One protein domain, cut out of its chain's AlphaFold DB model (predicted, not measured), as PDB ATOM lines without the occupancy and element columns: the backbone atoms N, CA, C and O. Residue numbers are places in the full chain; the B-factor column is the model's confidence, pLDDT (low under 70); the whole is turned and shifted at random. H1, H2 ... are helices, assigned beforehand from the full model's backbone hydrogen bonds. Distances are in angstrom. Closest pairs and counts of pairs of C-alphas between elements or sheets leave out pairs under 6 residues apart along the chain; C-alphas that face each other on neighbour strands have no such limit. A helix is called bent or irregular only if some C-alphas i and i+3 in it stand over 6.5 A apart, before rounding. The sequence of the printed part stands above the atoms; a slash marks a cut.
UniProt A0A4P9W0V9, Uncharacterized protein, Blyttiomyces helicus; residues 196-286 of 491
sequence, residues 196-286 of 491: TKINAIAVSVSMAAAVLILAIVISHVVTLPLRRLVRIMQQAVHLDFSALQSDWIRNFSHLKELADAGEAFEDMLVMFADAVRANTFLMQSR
ATOM      1  N   THR A 196    -144.344 -58.101  43.670       84.62
ATOM      2  CA  THR A 196    -144.029 -57.866  42.252       84.62
ATOM      3  C   THR A 196    -143.115 -56.654  42.059       84.62
ATOM      4  O   THR A 196    -142.167 -56.729  41.274       84.62
ATOM      5  N   LYS A 197    -143.309 -55.573  42.828       84.75
ATOM      6  CA  LYS A 197    -142.407 -54.408  42.824       84.75
ATOM      7  C   LYS A 197    -140.994 -54.752  43.291       84.75
ATOM      8  O   LYS A 197    -140.037 -54.334  42.646       84.75
ATOM      9  N   ILE A 198    -140.852 -55.520  44.372       88.88
ATOM     10  CA  ILE A 198    -139.537 -55.934  44.885       88.88
ATOM     11  C   ILE A 198    -138.794 -56.758  43.831       88.88
ATOM     12  O   ILE A 198    -137.624 -56.490  43.563       88.88
ATOM     13  N   ASN A 199    -139.479 -57.689  43.163       89.56
ATOM     14  CA  ASN A 199    -138.876 -58.480  42.092       89.56
ATOM     15  C   ASN A 199    -138.471 -57.615  40.891       89.56
ATOM     16  O   ASN A 199    -137.379 -57.791  40.358       89.56
ATOM     17  N   ALA A 200    -139.302 -56.650  40.487       90.94
ATOM     18  CA  ALA A 200    -138.969 -55.737  39.395       90.94
ATOM     19  C   ALA A 200    -137.732 -54.876  39.713       90.94
ATOM     20  O   ALA A 200    -136.863 -54.710  38.856       90.94
ATOM     21  N   ILE A 201    -137.618 -54.378  40.951       93.19
ATOM     22  CA  ILE A 201    -136.440 -53.634  41.421       93.19
ATOM     23  C   ILE A 201    -135.206 -54.544  41.465       93.19
ATOM     24  O   ILE A 201    -134.133 -54.147  41.023       93.19
ATOM     25  N   ALA A 202    -135.339 -55.781  41.947       94.25
ATOM     26  CA  ALA A 202    -134.227 -56.728  41.979       94.25
ATOM     27  C   ALA A 202    -133.702 -57.039  40.566       94.25
ATOM     28  O   ALA A 202    -132.491 -57.021  40.332       94.25
ATOM     29  N   VAL A 203    -134.606 -57.256  39.606       95.31
ATOM     30  CA  VAL A 203    -134.246 -57.496  38.204       95.31
ATOM     31  C   VAL A 203    -133.571 -56.266  37.599       95.31
ATOM     32  O   VAL A 203    -132.504 -56.406  37.001       95.31
ATOM     33  N   SER A 204    -134.111 -55.060  37.795       96.31
ATOM     34  CA  SER A 204    -133.515 -53.841  37.231       96.31
ATOM     35  C   SER A 204    -132.129 -53.540  37.809       96.31
ATOM     36  O   SER A 204    -131.208 -53.229  37.052       96.31
ATOM     37  N   VAL A 205    -131.934 -53.719  39.120       97.62
ATOM     38  CA  VAL A 205    -130.627 -53.570  39.778       97.62
ATOM     39  C   VAL A 205    -129.631 -54.610  39.263       97.62
ATOM     40  O   VAL A 205    -128.484 -54.267  38.976       97.62
ATOM     41  N   SER A 206    -130.058 -55.863  39.081       96.44
ATOM     42  CA  SER A 206    -129.189 -56.915  38.538       96.44
ATOM     43  C   SER A 206    -128.757 -56.633  37.094       96.44
ATOM     44  O   SER A 206    -127.584 -56.796  36.758       96.44
ATOM     45  N   MET A 207    -129.672 -56.124  36.261       98.00
ATOM     46  CA  MET A 207    -129.394 -55.727  34.881       98.00
ATOM     47  C   MET A 207    -128.405 -54.557  34.841       98.00
ATOM     48  O   MET A 207    -127.431 -54.595  34.092       98.00
ATOM     49  N   ALA A 208    -128.611 -53.541  35.685       97.75
ATOM     50  CA  ALA A 208    -127.713 -52.394  35.786       97.75
ATOM     51  C   ALA A 208    -126.299 -52.815  36.222       97.75
ATOM     52  O   ALA A 208    -125.314 -52.384  35.621       97.75
ATOM     53  N   ALA A 209    -126.191 -53.706  37.211       97.94
ATOM     54  CA  ALA A 209    -124.910 -54.252  37.649       97.94
ATOM     55  C   ALA A 209    -124.215 -55.055  36.537       97.94
ATOM     56  O   ALA A 209    -123.018 -54.883  36.315       97.94
ATOM     57  N   ALA A 210    -124.956 -55.885  35.795       97.69
ATOM     58  CA  ALA A 210    -124.409 -56.661  34.684       97.69
ATOM     59  C   ALA A 210    -123.870 -55.763  33.558       97.69
ATOM     60  O   ALA A 210    -122.759 -55.979  33.076       97.69
ATOM     61  N   VAL A 211    -124.620 -54.722  33.179       98.12
ATOM     62  CA  VAL A 211    -124.188 -53.745  32.165       98.12
ATOM     63  C   VAL A 211    -122.959 -52.968  32.639       98.12
ATOM     64  O   VAL A 211    -122.035 -52.761  31.855       98.12
ATOM     65  N   LEU A 212    -122.900 -52.589  33.918       98.12
ATOM     66  CA  LEU A 212    -121.740 -51.905  34.489       98.12
ATOM     67  C   LEU A 212    -120.485 -52.788  34.454       98.12
ATOM     68  O   LEU A 212    -119.426 -52.333  34.024       98.12
ATOM     69  N   ILE A 213    -120.602 -54.057  34.856       98.06
ATOM     70  CA  ILE A 213    -119.495 -55.022  34.792       98.06
ATOM     71  C   ILE A 213    -119.041 -55.202  33.342       98.06
ATOM     72  O   ILE A 213    -117.843 -55.155  33.066       98.06
ATOM     73  N   LEU A 214    -119.980 -55.343  32.404       97.50
ATOM     74  CA  LEU A 214    -119.668 -55.475  30.984       97.50
ATOM     75  C   LEU A 214    -118.931 -54.239  30.446       97.50
ATOM     76  O   LEU A 214    -117.935 -54.383  29.741       97.50
ATOM     77  N   ALA A 215    -119.361 -53.032  30.821       97.44
ATOM     78  CA  ALA A 215    -118.697 -51.791  30.434       97.44
ATOM     79  C   ALA A 215    -117.259 -51.710  30.974       97.44
ATOM     80  O   ALA A 215    -116.351 -51.317  30.240       97.44
ATOM     81  N   ILE A 216    -117.027 -52.137  32.222       97.19
ATOM     82  CA  ILE A 216    -115.685 -52.204  32.822       97.19
ATOM     83  C   ILE A 216    -114.810 -53.218  32.076       97.19
ATOM     84  O   ILE A 216    -113.661 -52.914  31.756       97.19
ATOM     85  N   VAL A 217    -115.349 -54.400  31.757       96.44
ATOM     86  CA  VAL A 217    -114.627 -55.436  31.004       96.44
ATOM     87  C   VAL A 217    -114.250 -54.924  29.616       96.44
ATOM     88  O   VAL A 217    -113.081 -55.000  29.248       96.44
ATOM     89  N   ILE A 218    -115.191 -54.338  28.869       93.75
ATOM     90  CA  ILE A 218    -114.923 -53.772  27.538       93.75
ATOM     91  C   ILE A 218    -113.882 -52.652  27.634       93.75
ATOM     92  O   ILE A 218    -112.918 -52.641  26.869       93.75
ATOM     93  N   SER A 219    -114.021 -51.747  28.608       94.81
ATOM     94  CA  SER A 219    -113.059 -50.667  28.834       94.81
ATOM     95  C   SER A 219    -111.653 -51.212  29.094       94.81
ATOM     96  O   SER A 219    -110.692 -50.746  28.480       94.81
ATOM     97  N   HIS A 220    -111.510 -52.248  29.925       92.25
ATOM     98  CA  HIS A 220    -110.216 -52.882  30.177       92.25
ATOM     99  C   HIS A 220    -109.654 -53.602  28.948       92.25
ATOM    100  O   HIS A 220    -108.468 -53.442  28.647       92.25
ATOM    101  N   VAL A 221    -110.490 -54.356  28.229       88.44
ATOM    102  CA  VAL A 221    -110.094 -55.109  27.031       88.44
ATOM    103  C   VAL A 221    -109.604 -54.174  25.924       88.44
ATOM    104  O   VAL A 221    -108.625 -54.501  25.261       88.44
ATOM    105  N   VAL A 222    -110.210 -52.994  25.761       88.75
ATOM    106  CA  VAL A 222    -109.813 -52.005  24.741       88.75
ATOM    107  C   VAL A 222    -108.651 -51.116  25.206       88.75
ATOM    108  O   VAL A 222    -107.753 -50.801  24.428       88.75
ATOM    109  N   THR A 223    -108.606 -50.727  26.483       92.00
ATOM    110  CA  THR A 223    -107.576 -49.793  26.983       92.00
ATOM    111  C   THR A 223    -106.203 -50.453  27.135       92.00
ATOM    112  O   THR A 223    -105.177 -49.802  26.928       92.00
ATOM    113  N   LEU A 224    -106.148 -51.740  27.500       86.56
ATOM    114  CA  LEU A 224    -104.884 -52.473  27.645       86.56
ATOM    115  C   LEU A 224    -104.030 -52.498  26.362       86.56
ATOM    116  O   LEU A 224    -102.844 -52.164  26.462       86.56
ATOM    117  N   PRO A 225    -104.565 -52.850  25.179       81.56
ATOM    118  CA  PRO A 225    -103.775 -52.847  23.956       81.56
ATOM    119  C   PRO A 225    -103.392 -51.454  23.491       81.56
ATOM    120  O   PRO A 225    -102.237 -51.254  23.131       81.56
ATOM    121  N   LEU A 226    -104.293 -50.473  23.601       86.12
ATOM    122  CA  LEU A 226    -103.974 -49.082  23.271       86.12
ATOM    123  C   LEU A 226    -102.800 -48.560  24.104       86.12
ATOM    124  O   LEU A 226    -101.863 -47.982  23.561       86.12
ATOM    125  N   ARG A 227    -102.782 -48.826  25.418       88.00
ATOM    126  CA  ARG A 227    -101.658 -48.432  26.283       88.00
ATOM    127  C   ARG A 227    -100.337 -49.079  25.875       88.00
ATOM    128  O   ARG A 227     -99.294 -48.450  26.022       88.00
ATOM    129  N   ARG A 228    -100.360 -50.330  25.413       81.94
ATOM    130  CA  ARG A 228     -99.147 -51.024  24.957       81.94
ATOM    131  C   ARG A 228     -98.683 -50.514  23.598       81.94
ATOM    132  O   ARG A 228     -97.498 -50.241  23.461       81.94
ATOM    133  N   LEU A 229     -99.605 -50.300  22.661       83.25
ATOM    134  CA  LEU A 229     -99.311 -49.711  21.355       83.25
ATOM    135  C   LEU A 229     -98.651 -48.336  21.514       83.25
ATOM    136  O   LEU A 229     -97.597 -48.096  20.939       83.25
ATOM    137  N   VAL A 230     -99.177 -47.486  22.403       87.38
ATOM    138  CA  VAL A 230     -98.562 -46.188  22.728       87.38
ATOM    139  C   VAL A 230     -97.131 -46.339  23.259       87.38
ATOM    140  O   VAL A 230     -96.264 -45.561  22.870       87.38
ATOM    141  N   ARG A 231     -96.839 -47.339  24.104       86.31
ATOM    142  CA  ARG A 231     -95.462 -47.574  24.585       86.31
ATOM    143  C   ARG A 231     -94.518 -48.006  23.466       86.31
ATOM    144  O   ARG A 231     -93.391 -47.529  23.438       86.31
ATOM    145  N   ILE A 232     -94.970 -48.872  22.559       81.31
ATOM    146  CA  ILE A 232     -94.162 -49.309  21.408       81.31
ATOM    147  C   ILE A 232     -93.864 -48.109  20.507       81.31
ATOM    148  O   ILE A 232     -92.714 -47.894  20.135       81.31
ATOM    149  N   MET A 233     -94.868 -47.268  20.229       81.31
ATOM    150  CA  MET A 233     -94.663 -46.033  19.467       81.31
ATOM    151  C   MET A 233     -93.658 -45.098  20.155       81.31
ATOM    152  O   MET A 233     -92.794 -44.540  19.488       81.31
ATOM    153  N   GLN A 234     -93.722 -44.954  21.483       85.88
ATOM    154  CA  GLN A 234     -92.754 -44.154  22.241       85.88
ATOM    155  C   GLN A 234     -91.327 -44.717  22.165       85.88
ATOM    156  O   GLN A 234     -90.380 -43.946  22.055       85.88
ATOM    157  N   GLN A 235     -91.154 -46.041  22.190       83.00
ATOM    158  CA  GLN A 235     -89.839 -46.679  22.038       83.00
ATOM    159  C   GLN A 235     -89.285 -46.528  20.615       83.00
ATOM    160  O   GLN A 235     -88.106 -46.222  20.448       83.00
ATOM    161  N   ALA A 236     -90.141 -46.643  19.597       79.94
ATOM    162  CA  ALA A 236     -89.751 -46.484  18.197       79.94
ATOM    163  C   ALA A 236     -89.212 -45.074  17.880       79.94
ATOM    164  O   ALA A 236     -88.322 -44.933  17.045       79.94
ATOM    165  N   VAL A 237     -89.680 -44.033  18.585       84.00
ATOM    166  CA  VAL A 237     -89.128 -42.665  18.469       84.00
ATOM    167  C   VAL A 237     -87.645 -42.609  18.854       84.00
ATOM    168  O   VAL A 237     -86.897 -41.806  18.300       84.00
ATOM    169  N   HIS A 238     -87.192 -43.483  19.754       84.56
ATOM    170  CA  HIS A 238     -85.786 -43.587  20.146       84.56
ATOM    171  C   HIS A 238     -84.951 -44.478  19.210       84.56
ATOM    172  O   HIS A 238     -83.801 -44.765  19.531       84.56
ATOM    173  N   LEU A 239     -85.501 -44.893  18.058       79.19
ATOM    174  CA  LEU A 239     -84.868 -45.796  17.084       79.19
ATOM    175  C   LEU A 239     -84.477 -47.166  17.670       79.19
ATOM    176  O   LEU A 239     -83.655 -47.881  17.095       79.19
ATOM    177  N   ASP A 240     -85.070 -47.552  18.804       75.00
ATOM    178  CA  ASP A 240     -84.883 -48.867  19.410       75.00
ATOM    179  C   ASP A 240     -85.966 -49.826  18.897       75.00
ATOM    180  O   ASP A 240     -87.098 -49.864  19.383       75.00
ATOM    181  N   PHE A 241     -85.611 -50.590  17.863       75.94
ATOM    182  CA  PHE A 241     -86.516 -51.531  17.198       75.94
ATOM    183  C   PHE A 241     -86.532 -52.923  17.845       75.94
ATOM    184  O   PHE A 241     -87.199 -53.827  17.342       75.94
ATOM    185  N   SER A 242     -85.832 -53.118  18.968       75.00
ATOM    186  CA  SER A 242     -85.781 -54.414  19.658       75.00
ATOM    187  C   SER A 242     -87.164 -54.901  20.119       75.00
ATOM    188  O   SER A 242     -87.427 -56.103  20.136       75.00
ATOM    189  N   ALA A 243     -88.090 -53.980  20.410       69.69
ATOM    190  CA  ALA A 243     -89.456 -54.297  20.827       69.69
ATOM    191  C   ALA A 243     -90.347 -54.868  19.698       69.69
ATOM    192  O   ALA A 243     -91.300 -55.599  19.986       69.69
ATOM    193  N   LEU A 244     -90.036 -54.576  18.427       67.69
ATOM    194  CA  LEU A 244     -90.826 -55.021  17.266       67.69
ATOM    195  C   LEU A 244     -90.605 -56.490  16.900       67.69
ATOM    196  O   LEU A 244     -91.482 -57.098  16.305       67.69
ATOM    197  N   GLN A 245     -89.492 -57.099  17.315       68.38
ATOM    198  CA  GLN A 245     -89.248 -58.530  17.084       68.38
ATOM    199  C   GLN A 245     -90.106 -59.458  17.953       68.38
ATOM    200  O   GLN A 245     -90.050 -60.678  17.795       68.38
ATOM    201  N   SER A 246     -90.884 -58.916  18.891       67.56
ATOM    202  CA  SER A 246     -91.754 -59.747  19.712       67.56
ATOM    203  C   SER A 246     -92.942 -60.260  18.886       67.56
ATOM    204  O   SER A 246     -93.757 -59.485  18.394       67.56
ATOM    205  N   ASP A 247     -93.089 -61.590  18.814       71.56
ATOM    206  CA  ASP A 247     -94.169 -62.361  18.146       71.56
ATOM    207  C   ASP A 247     -95.587 -62.086  18.720       71.56
ATOM    208  O   ASP A 247     -96.578 -62.785  18.496       71.56
ATOM    209  N   TRP A 248     -95.678 -61.047  19.542       68.56
ATOM    210  CA  TRP A 248     -96.856 -60.575  20.228       68.56
ATOM    211  C   TRP A 248     -97.795 -59.797  19.301       68.56
ATOM    212  O   TRP A 248     -99.004 -59.928  19.468       68.56
ATOM    213  N   ILE A 249     -97.276 -59.053  18.311       64.94
ATOM    214  CA  ILE A 249     -98.100 -58.268  17.365       64.94
ATOM    215  C   ILE A 249     -98.999 -59.198  16.531       64.94
ATOM    216  O   ILE A 249    -100.189 -58.938  16.373       64.94
ATOM    217  N   ARG A 250     -98.474 -60.353  16.106       64.69
ATOM    218  CA  ARG A 250     -99.217 -61.348  15.311       64.69
ATOM    219  C   ARG A 250    -100.319 -62.080  16.074       64.69
ATOM    220  O   ARG A 250    -101.305 -62.491  15.474       64.69
ATOM    221  N   ASN A 251    -100.181 -62.223  17.390       67.81
ATOM    222  CA  ASN A 251    -101.173 -62.906  18.229       67.81
ATOM    223  C   ASN A 251    -102.254 -61.957  18.775       67.81
ATOM    224  O   ASN A 251    -103.090 -62.356  19.590       67.81
ATOM    225  N   PHE A 252    -102.243 -60.693  18.347       63.84
ATOM    226  CA  PHE A 252    -103.067 -59.637  18.913       63.84
ATOM    227  C   PHE A 252    -104.347 -59.374  18.110       63.84
ATOM    228  O   PHE A 252    -104.526 -58.288  17.572       63.84
ATOM    229  N   SER A 253    -105.275 -60.333  18.000       54.75
ATOM    230  CA  SER A 253    -106.481 -60.074  17.192       54.75
ATOM    231  C   SER A 253    -107.752 -60.806  17.628       54.75
ATOM    232  O   SER A 253    -108.298 -61.657  16.936       54.75
ATOM    233  N   HIS A 254    -108.337 -60.356  18.740       61.91
ATOM    234  CA  HIS A 254    -109.805 -60.396  18.851       61.91
ATOM    235  C   HIS A 254    -110.477 -59.194  18.159       61.91
ATOM    236  O   HIS A 254    -111.666 -59.256  17.859       61.91
ATOM    237  N   LEU A 255    -109.726 -58.124  17.863       70.69
ATOM    238  CA  LEU A 255    -110.198 -56.944  17.136       70.69
ATOM    239  C   LEU A 255    -109.398 -56.796  15.841       70.69
ATOM    240  O   LEU A 255    -108.270 -56.311  15.859       70.69
ATOM    241  N   LYS A 256    -110.000 -57.236  14.734       78.56
ATOM    242  CA  LYS A 256    -109.384 -57.265  13.401       78.56
ATOM    243  C   LYS A 256    -108.790 -55.910  12.994       78.56
ATOM    244  O   LYS A 256    -107.640 -55.845  12.601       78.56
ATOM    245  N   GLU A 257    -109.532 -54.828  13.206       74.44
ATOM    246  CA  GLU A 257    -109.115 -53.469  12.826       74.44
ATOM    247  C   GLU A 257    -107.862 -52.986  13.572       74.44
ATOM    248  O   GLU A 257    -107.048 -52.252  13.016       74.44
ATOM    249  N   LEU A 258    -107.684 -53.401  14.832       74.56
ATOM    250  CA  LEU A 258    -106.508 -53.027  15.619       74.56
ATOM    251  C   LEU A 258    -105.265 -53.811  15.176       74.56
ATOM    252  O   LEU A 258    -104.156 -53.290  15.256       74.56
ATOM    253  N   ALA A 259    -105.464 -55.043  14.704       76.69
ATOM    254  CA  ALA A 259    -104.410 -55.858  14.117       76.69
ATOM    255  C   ALA A 259    -103.972 -55.290  12.762       76.69
ATOM    256  O   ALA A 259    -102.781 -55.066  12.566       76.69
ATOM    257  N   ASP A 260    -104.934 -54.944  11.901       82.44
ATOM    258  CA  ASP A 260    -104.677 -54.331  10.593       82.44
ATOM    259  C   ASP A 260    -103.917 -52.991  10.746       82.44
ATOM    260  O   ASP A 260    -102.978 -52.700  10.006       82.44
ATOM    261  N   ALA A 261    -104.272 -52.174  11.750       80.62
ATOM    262  CA  ALA A 261    -103.559 -50.928  12.050       80.62
ATOM    263  C   ALA A 261    -102.136 -51.161  12.594       80.62
ATOM    264  O   ALA A 261    -101.231 -50.377  12.306       80.62
ATOM    265  N   GLY A 262    -101.940 -52.221  13.385       77.44
ATOM    266  CA  GLY A 262    -100.626 -52.625  13.880       77.44
ATOM    267  C   GLY A 262     -99.700 -53.080  12.752       77.44
ATOM    268  O   GLY A 262     -98.555 -52.639  12.705       77.44
ATOM    269  N   GLU A 263    -100.219 -53.881  11.819       82.31
ATOM    270  CA  GLU A 263     -99.496 -54.360  10.634       82.31
ATOM    271  C   GLU A 263     -99.069 -53.193   9.731       82.31
ATOM    272  O   GLU A 263     -97.891 -53.050   9.414       82.31
ATOM    273  N   ALA A 264     -99.988 -52.272   9.418       86.75
ATOM    274  CA  ALA A 264     -99.659 -51.091   8.617       86.75
ATOM    275  C   ALA A 264     -98.599 -50.187   9.280       86.75
ATOM    276  O   ALA A 264     -97.799 -49.541   8.597       86.75
ATOM    277  N   PHE A 265     -98.592 -50.112  10.615       82.62
ATOM    278  CA  PHE A 265     -97.575 -49.368  11.354       82.62
ATOM    279  C   PHE A 265     -96.211 -50.073  11.331       82.62
ATOM    280  O   PHE A 265     -95.190 -49.405  11.171       82.62
ATOM    281  N   GLU A 266     -96.185 -51.401  11.451       82.31
ATOM    282  CA  GLU A 266     -94.967 -52.208  11.326       82.31
ATOM    283  C   GLU A 266     -94.323 -52.022   9.945       82.31
ATOM    284  O   GLU A 266     -93.142 -51.674   9.866       82.31
ATOM    285  N   ASP A 267     -95.115 -52.117   8.874       86.25
ATOM    286  CA  ASP A 267     -94.657 -51.884   7.499       86.25
ATOM    287  C   ASP A 267     -94.028 -50.492   7.329       86.25
ATOM    288  O   ASP A 267     -92.971 -50.336   6.707       86.25
ATOM    289  N   MET A 268     -94.638 -49.464   7.928       86.19
ATOM    290  CA  MET A 268     -94.116 -48.098   7.883       86.19
ATOM    291  C   MET A 268     -92.772 -47.968   8.611       86.19
ATOM    292  O   MET A 268     -91.876 -47.272   8.125       86.19
ATOM    293  N   LEU A 269     -92.609 -48.632   9.757       82.06
ATOM    294  CA  LEU A 269     -91.349 -48.621  10.501       82.06
ATOM    295  C   LEU A 269     -90.234 -49.354   9.752       82.06
ATOM    296  O   LEU A 269     -89.100 -48.868   9.748       82.06
ATOM    297  N   VAL A 270     -90.548 -50.465   9.081       84.25
ATOM    298  CA  VAL A 270     -89.592 -51.185   8.226       84.25
ATOM    299  C   VAL A 270     -89.139 -50.295   7.068       84.25
ATOM    300  O   VAL A 270     -87.937 -50.084   6.895       84.25
ATOM    301  N   MET A 271     -90.078 -49.677   6.340       87.12
ATOM    302  CA  MET A 271     -89.746 -48.744   5.254       87.12
ATOM    303  C   MET A 271     -88.902 -47.558   5.734       87.12
ATOM    304  O   MET A 271     -87.967 -47.141   5.047       87.12
ATOM    305  N   PHE A 272     -89.214 -47.000   6.906       86.75
ATOM    306  CA  PHE A 272     -88.449 -45.892   7.471       86.75
ATOM    307  C   PHE A 272     -87.019 -46.312   7.835       86.75
ATOM    308  O   PHE A 272     -86.066 -45.610   7.491       86.75
ATOM    309  N   ALA A 273     -86.849 -47.465   8.488       82.56
ATOM    310  CA  ALA A 273     -85.534 -47.992   8.839       82.56
ATOM    311  C   ALA A 273     -84.666 -48.241   7.592       82.56
ATOM    312  O   ALA A 273     -83.485 -47.876   7.579       82.56
ATOM    313  N   ASP A 274     -85.250 -48.789   6.525       87.06
ATOM    314  CA  ASP A 274     -84.557 -49.009   5.254       87.06
ATOM    315  C   ASP A 274     -84.170 -47.692   4.570       87.06
ATOM    316  O   ASP A 274     -83.045 -47.557   4.079       87.06
ATOM    317  N   ALA A 275     -85.039 -46.678   4.609       89.19
ATOM    318  CA  ALA A 275     -84.737 -45.351   4.073       89.19
ATOM    319  C   ALA A 275     -83.588 -44.656   4.828       89.19
ATOM    320  O   ALA A 275     -82.719 -44.040   4.204       89.19
ATOM    321  N   VAL A 276     -83.540 -44.774   6.161       85.69
ATOM    322  CA  VAL A 276     -82.432 -44.239   6.972       85.69
ATOM    323  C   VAL A 276     -81.122 -44.950   6.628       85.69
ATOM    324  O   VAL A 276     -80.120 -44.277   6.384       85.69
ATOM    325  N   ARG A 277     -81.131 -46.290   6.526       85.06
ATOM    326  CA  ARG A 277     -79.949 -47.079   6.127       85.06
ATOM    327  C   ARG A 277     -79.441 -46.694   4.739       85.06
ATOM    328  O   ARG A 277     -78.239 -46.491   4.556       85.06
ATOM    329  N   ALA A 278     -80.349 -46.540   3.775       87.94
ATOM    330  CA  ALA A 278     -80.005 -46.106   2.425       87.94
ATOM    331  C   ALA A 278     -79.348 -44.714   2.426       87.94
ATOM    332  O   ALA A 278     -78.312 -44.521   1.791       87.94
ATOM    333  N   ASN A 279     -79.882 -43.763   3.199       87.56
ATOM    334  CA  ASN A 279     -79.284 -42.430   3.323       87.56
ATOM    335  C   ASN A 279     -77.907 -42.449   3.999       87.56
ATOM    336  O   ASN A 279     -77.011 -41.726   3.562       87.56
ATOM    337  N   THR A 280     -77.694 -43.282   5.023       85.38
ATOM    338  CA  THR A 280     -76.363 -43.420   5.641       85.38
ATOM    339  C   THR A 280     -75.322 -43.983   4.672       85.38
ATOM    340  O   THR A 280     -74.189 -43.506   4.656       85.38
ATOM    341  N   PHE A 281     -75.707 -44.927   3.806       86.88
ATOM    342  CA  PHE A 281     -74.815 -45.478   2.780       86.88
ATOM    343  C   PHE A 281     -74.436 -44.433   1.717       86.88
ATOM    344  O   PHE A 281     -73.279 -44.354   1.297       86.88
ATOM    345  N   LEU A 282     -75.393 -43.588   1.312       86.56
ATOM    346  CA  LEU A 282     -75.132 -42.481   0.388       86.56
ATOM    347  C   LEU A 282     -74.210 -41.418   1.002       86.56
ATOM    348  O   LEU A 282     -73.353 -40.889   0.296       86.56
ATOM    349  N   MET A 283     -74.345 -41.129   2.300       83.81
ATOM    350  CA  MET A 283     -73.434 -40.224   3.013       83.81
ATOM    351  C   MET A 283     -72.003 -40.774   3.041       83.81
ATOM    352  O   MET A 283     -71.086 -40.061   2.645       83.81
ATOM    353  N   GLN A 284     -71.814 -42.051   3.392       85.94
ATOM    354  CA  GLN A 284     -70.488 -42.686   3.353       85.94
ATOM    355  C   GLN A 284     -69.886 -42.699   1.943       85.94
ATOM    356  O   GLN A 284     -68.715 -42.381   1.769       85.94
ATOM    357  N   SER A 285     -70.690 -43.009   0.921       86.00
ATOM    358  CA  SER A 285     -70.224 -43.006  -0.474       86.00
ATOM    359  C   SER A 285     -69.799 -41.608  -0.939       86.00
ATOM    360  O   SER A 285     -68.844 -41.472  -1.700       86.00
ATOM    361  N   ARG A 286     -70.487 -40.554  -0.477       84.31
ATOM    362  CA  ARG A 286     -70.130 -39.163  -0.782       84.31
ATOM    363  C   ARG A 286     -68.842 -38.726  -0.087       84.31
ATOM    364  O   ARG A 286     -68.092 -37.949  -0.665       84.31
TER     365      ARG A 286
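This is residues 196 to 286 of the 491 residues of an uncharacterized protein of Blyttiomyces helicus (UniProt A0A4P9W0V9). Two long helices, H1 and H3, point nearly the same way and are staggered along one long axis, side by side over only part of their lengths, with H1 residues 196 to 220 sticking out at one end and H3 residues 274 to 286 at the other. Between them the backbone folds back along the overlap, with the short helix H2 beside the last part of H1. The printed part has 91 residues, with three named helices in the order H1, H2, H3 and no named strand; the class is all helix. The whole is an extended rod, with a radius of gyration of the C-alphas of 22.6 A and spans of 87 by 21 by 17 A.

H1, residues 196 to 237, touches H2, residues 241 to 245, with its residues 232 to 235 alone; the closest C-alphas, those of Ile 232 and Ala 243, are 6.9 A apart. H2 is close to but not clearly touching H3, residues 256 to 286, the closest C-alphas being those of Leu 244 and Glu 266 at 7.8 A. H1 and H3 are near each other, with 8 pairs of C-alphas within 10 A but no pair within 8 A. In H3 every O i to N i+4 pair is within hydrogen-bond range; in H1 36 of 38 are, and in H2 0 of 1, beside 1 of 2 O i to N i+3 pairs.

H1 begins at C-alpha 196 (-144.029, -57.866, 42.252) and runs 61.7 A to C-alpha 237 (-89.128, -42.665, 18.469). It is neither bent nor irregular, but only just: C-alphas 222 and 225 are 6.1 A apart. H2 is 7.5 A long. H3 runs 45.5 A to C-alpha 286 (-70.130, -39.163, -0.782).

The two C-alphas farthest apart, those of Thr 196 and Arg 286, are 87.5 A apart. The printed part has no cut. The link from H1 to H2 is tight and that from H2 to H3 short. The mean pLDDT of the printed part is 84.2; residues 243 to 246 and 248 to 254 are under 70.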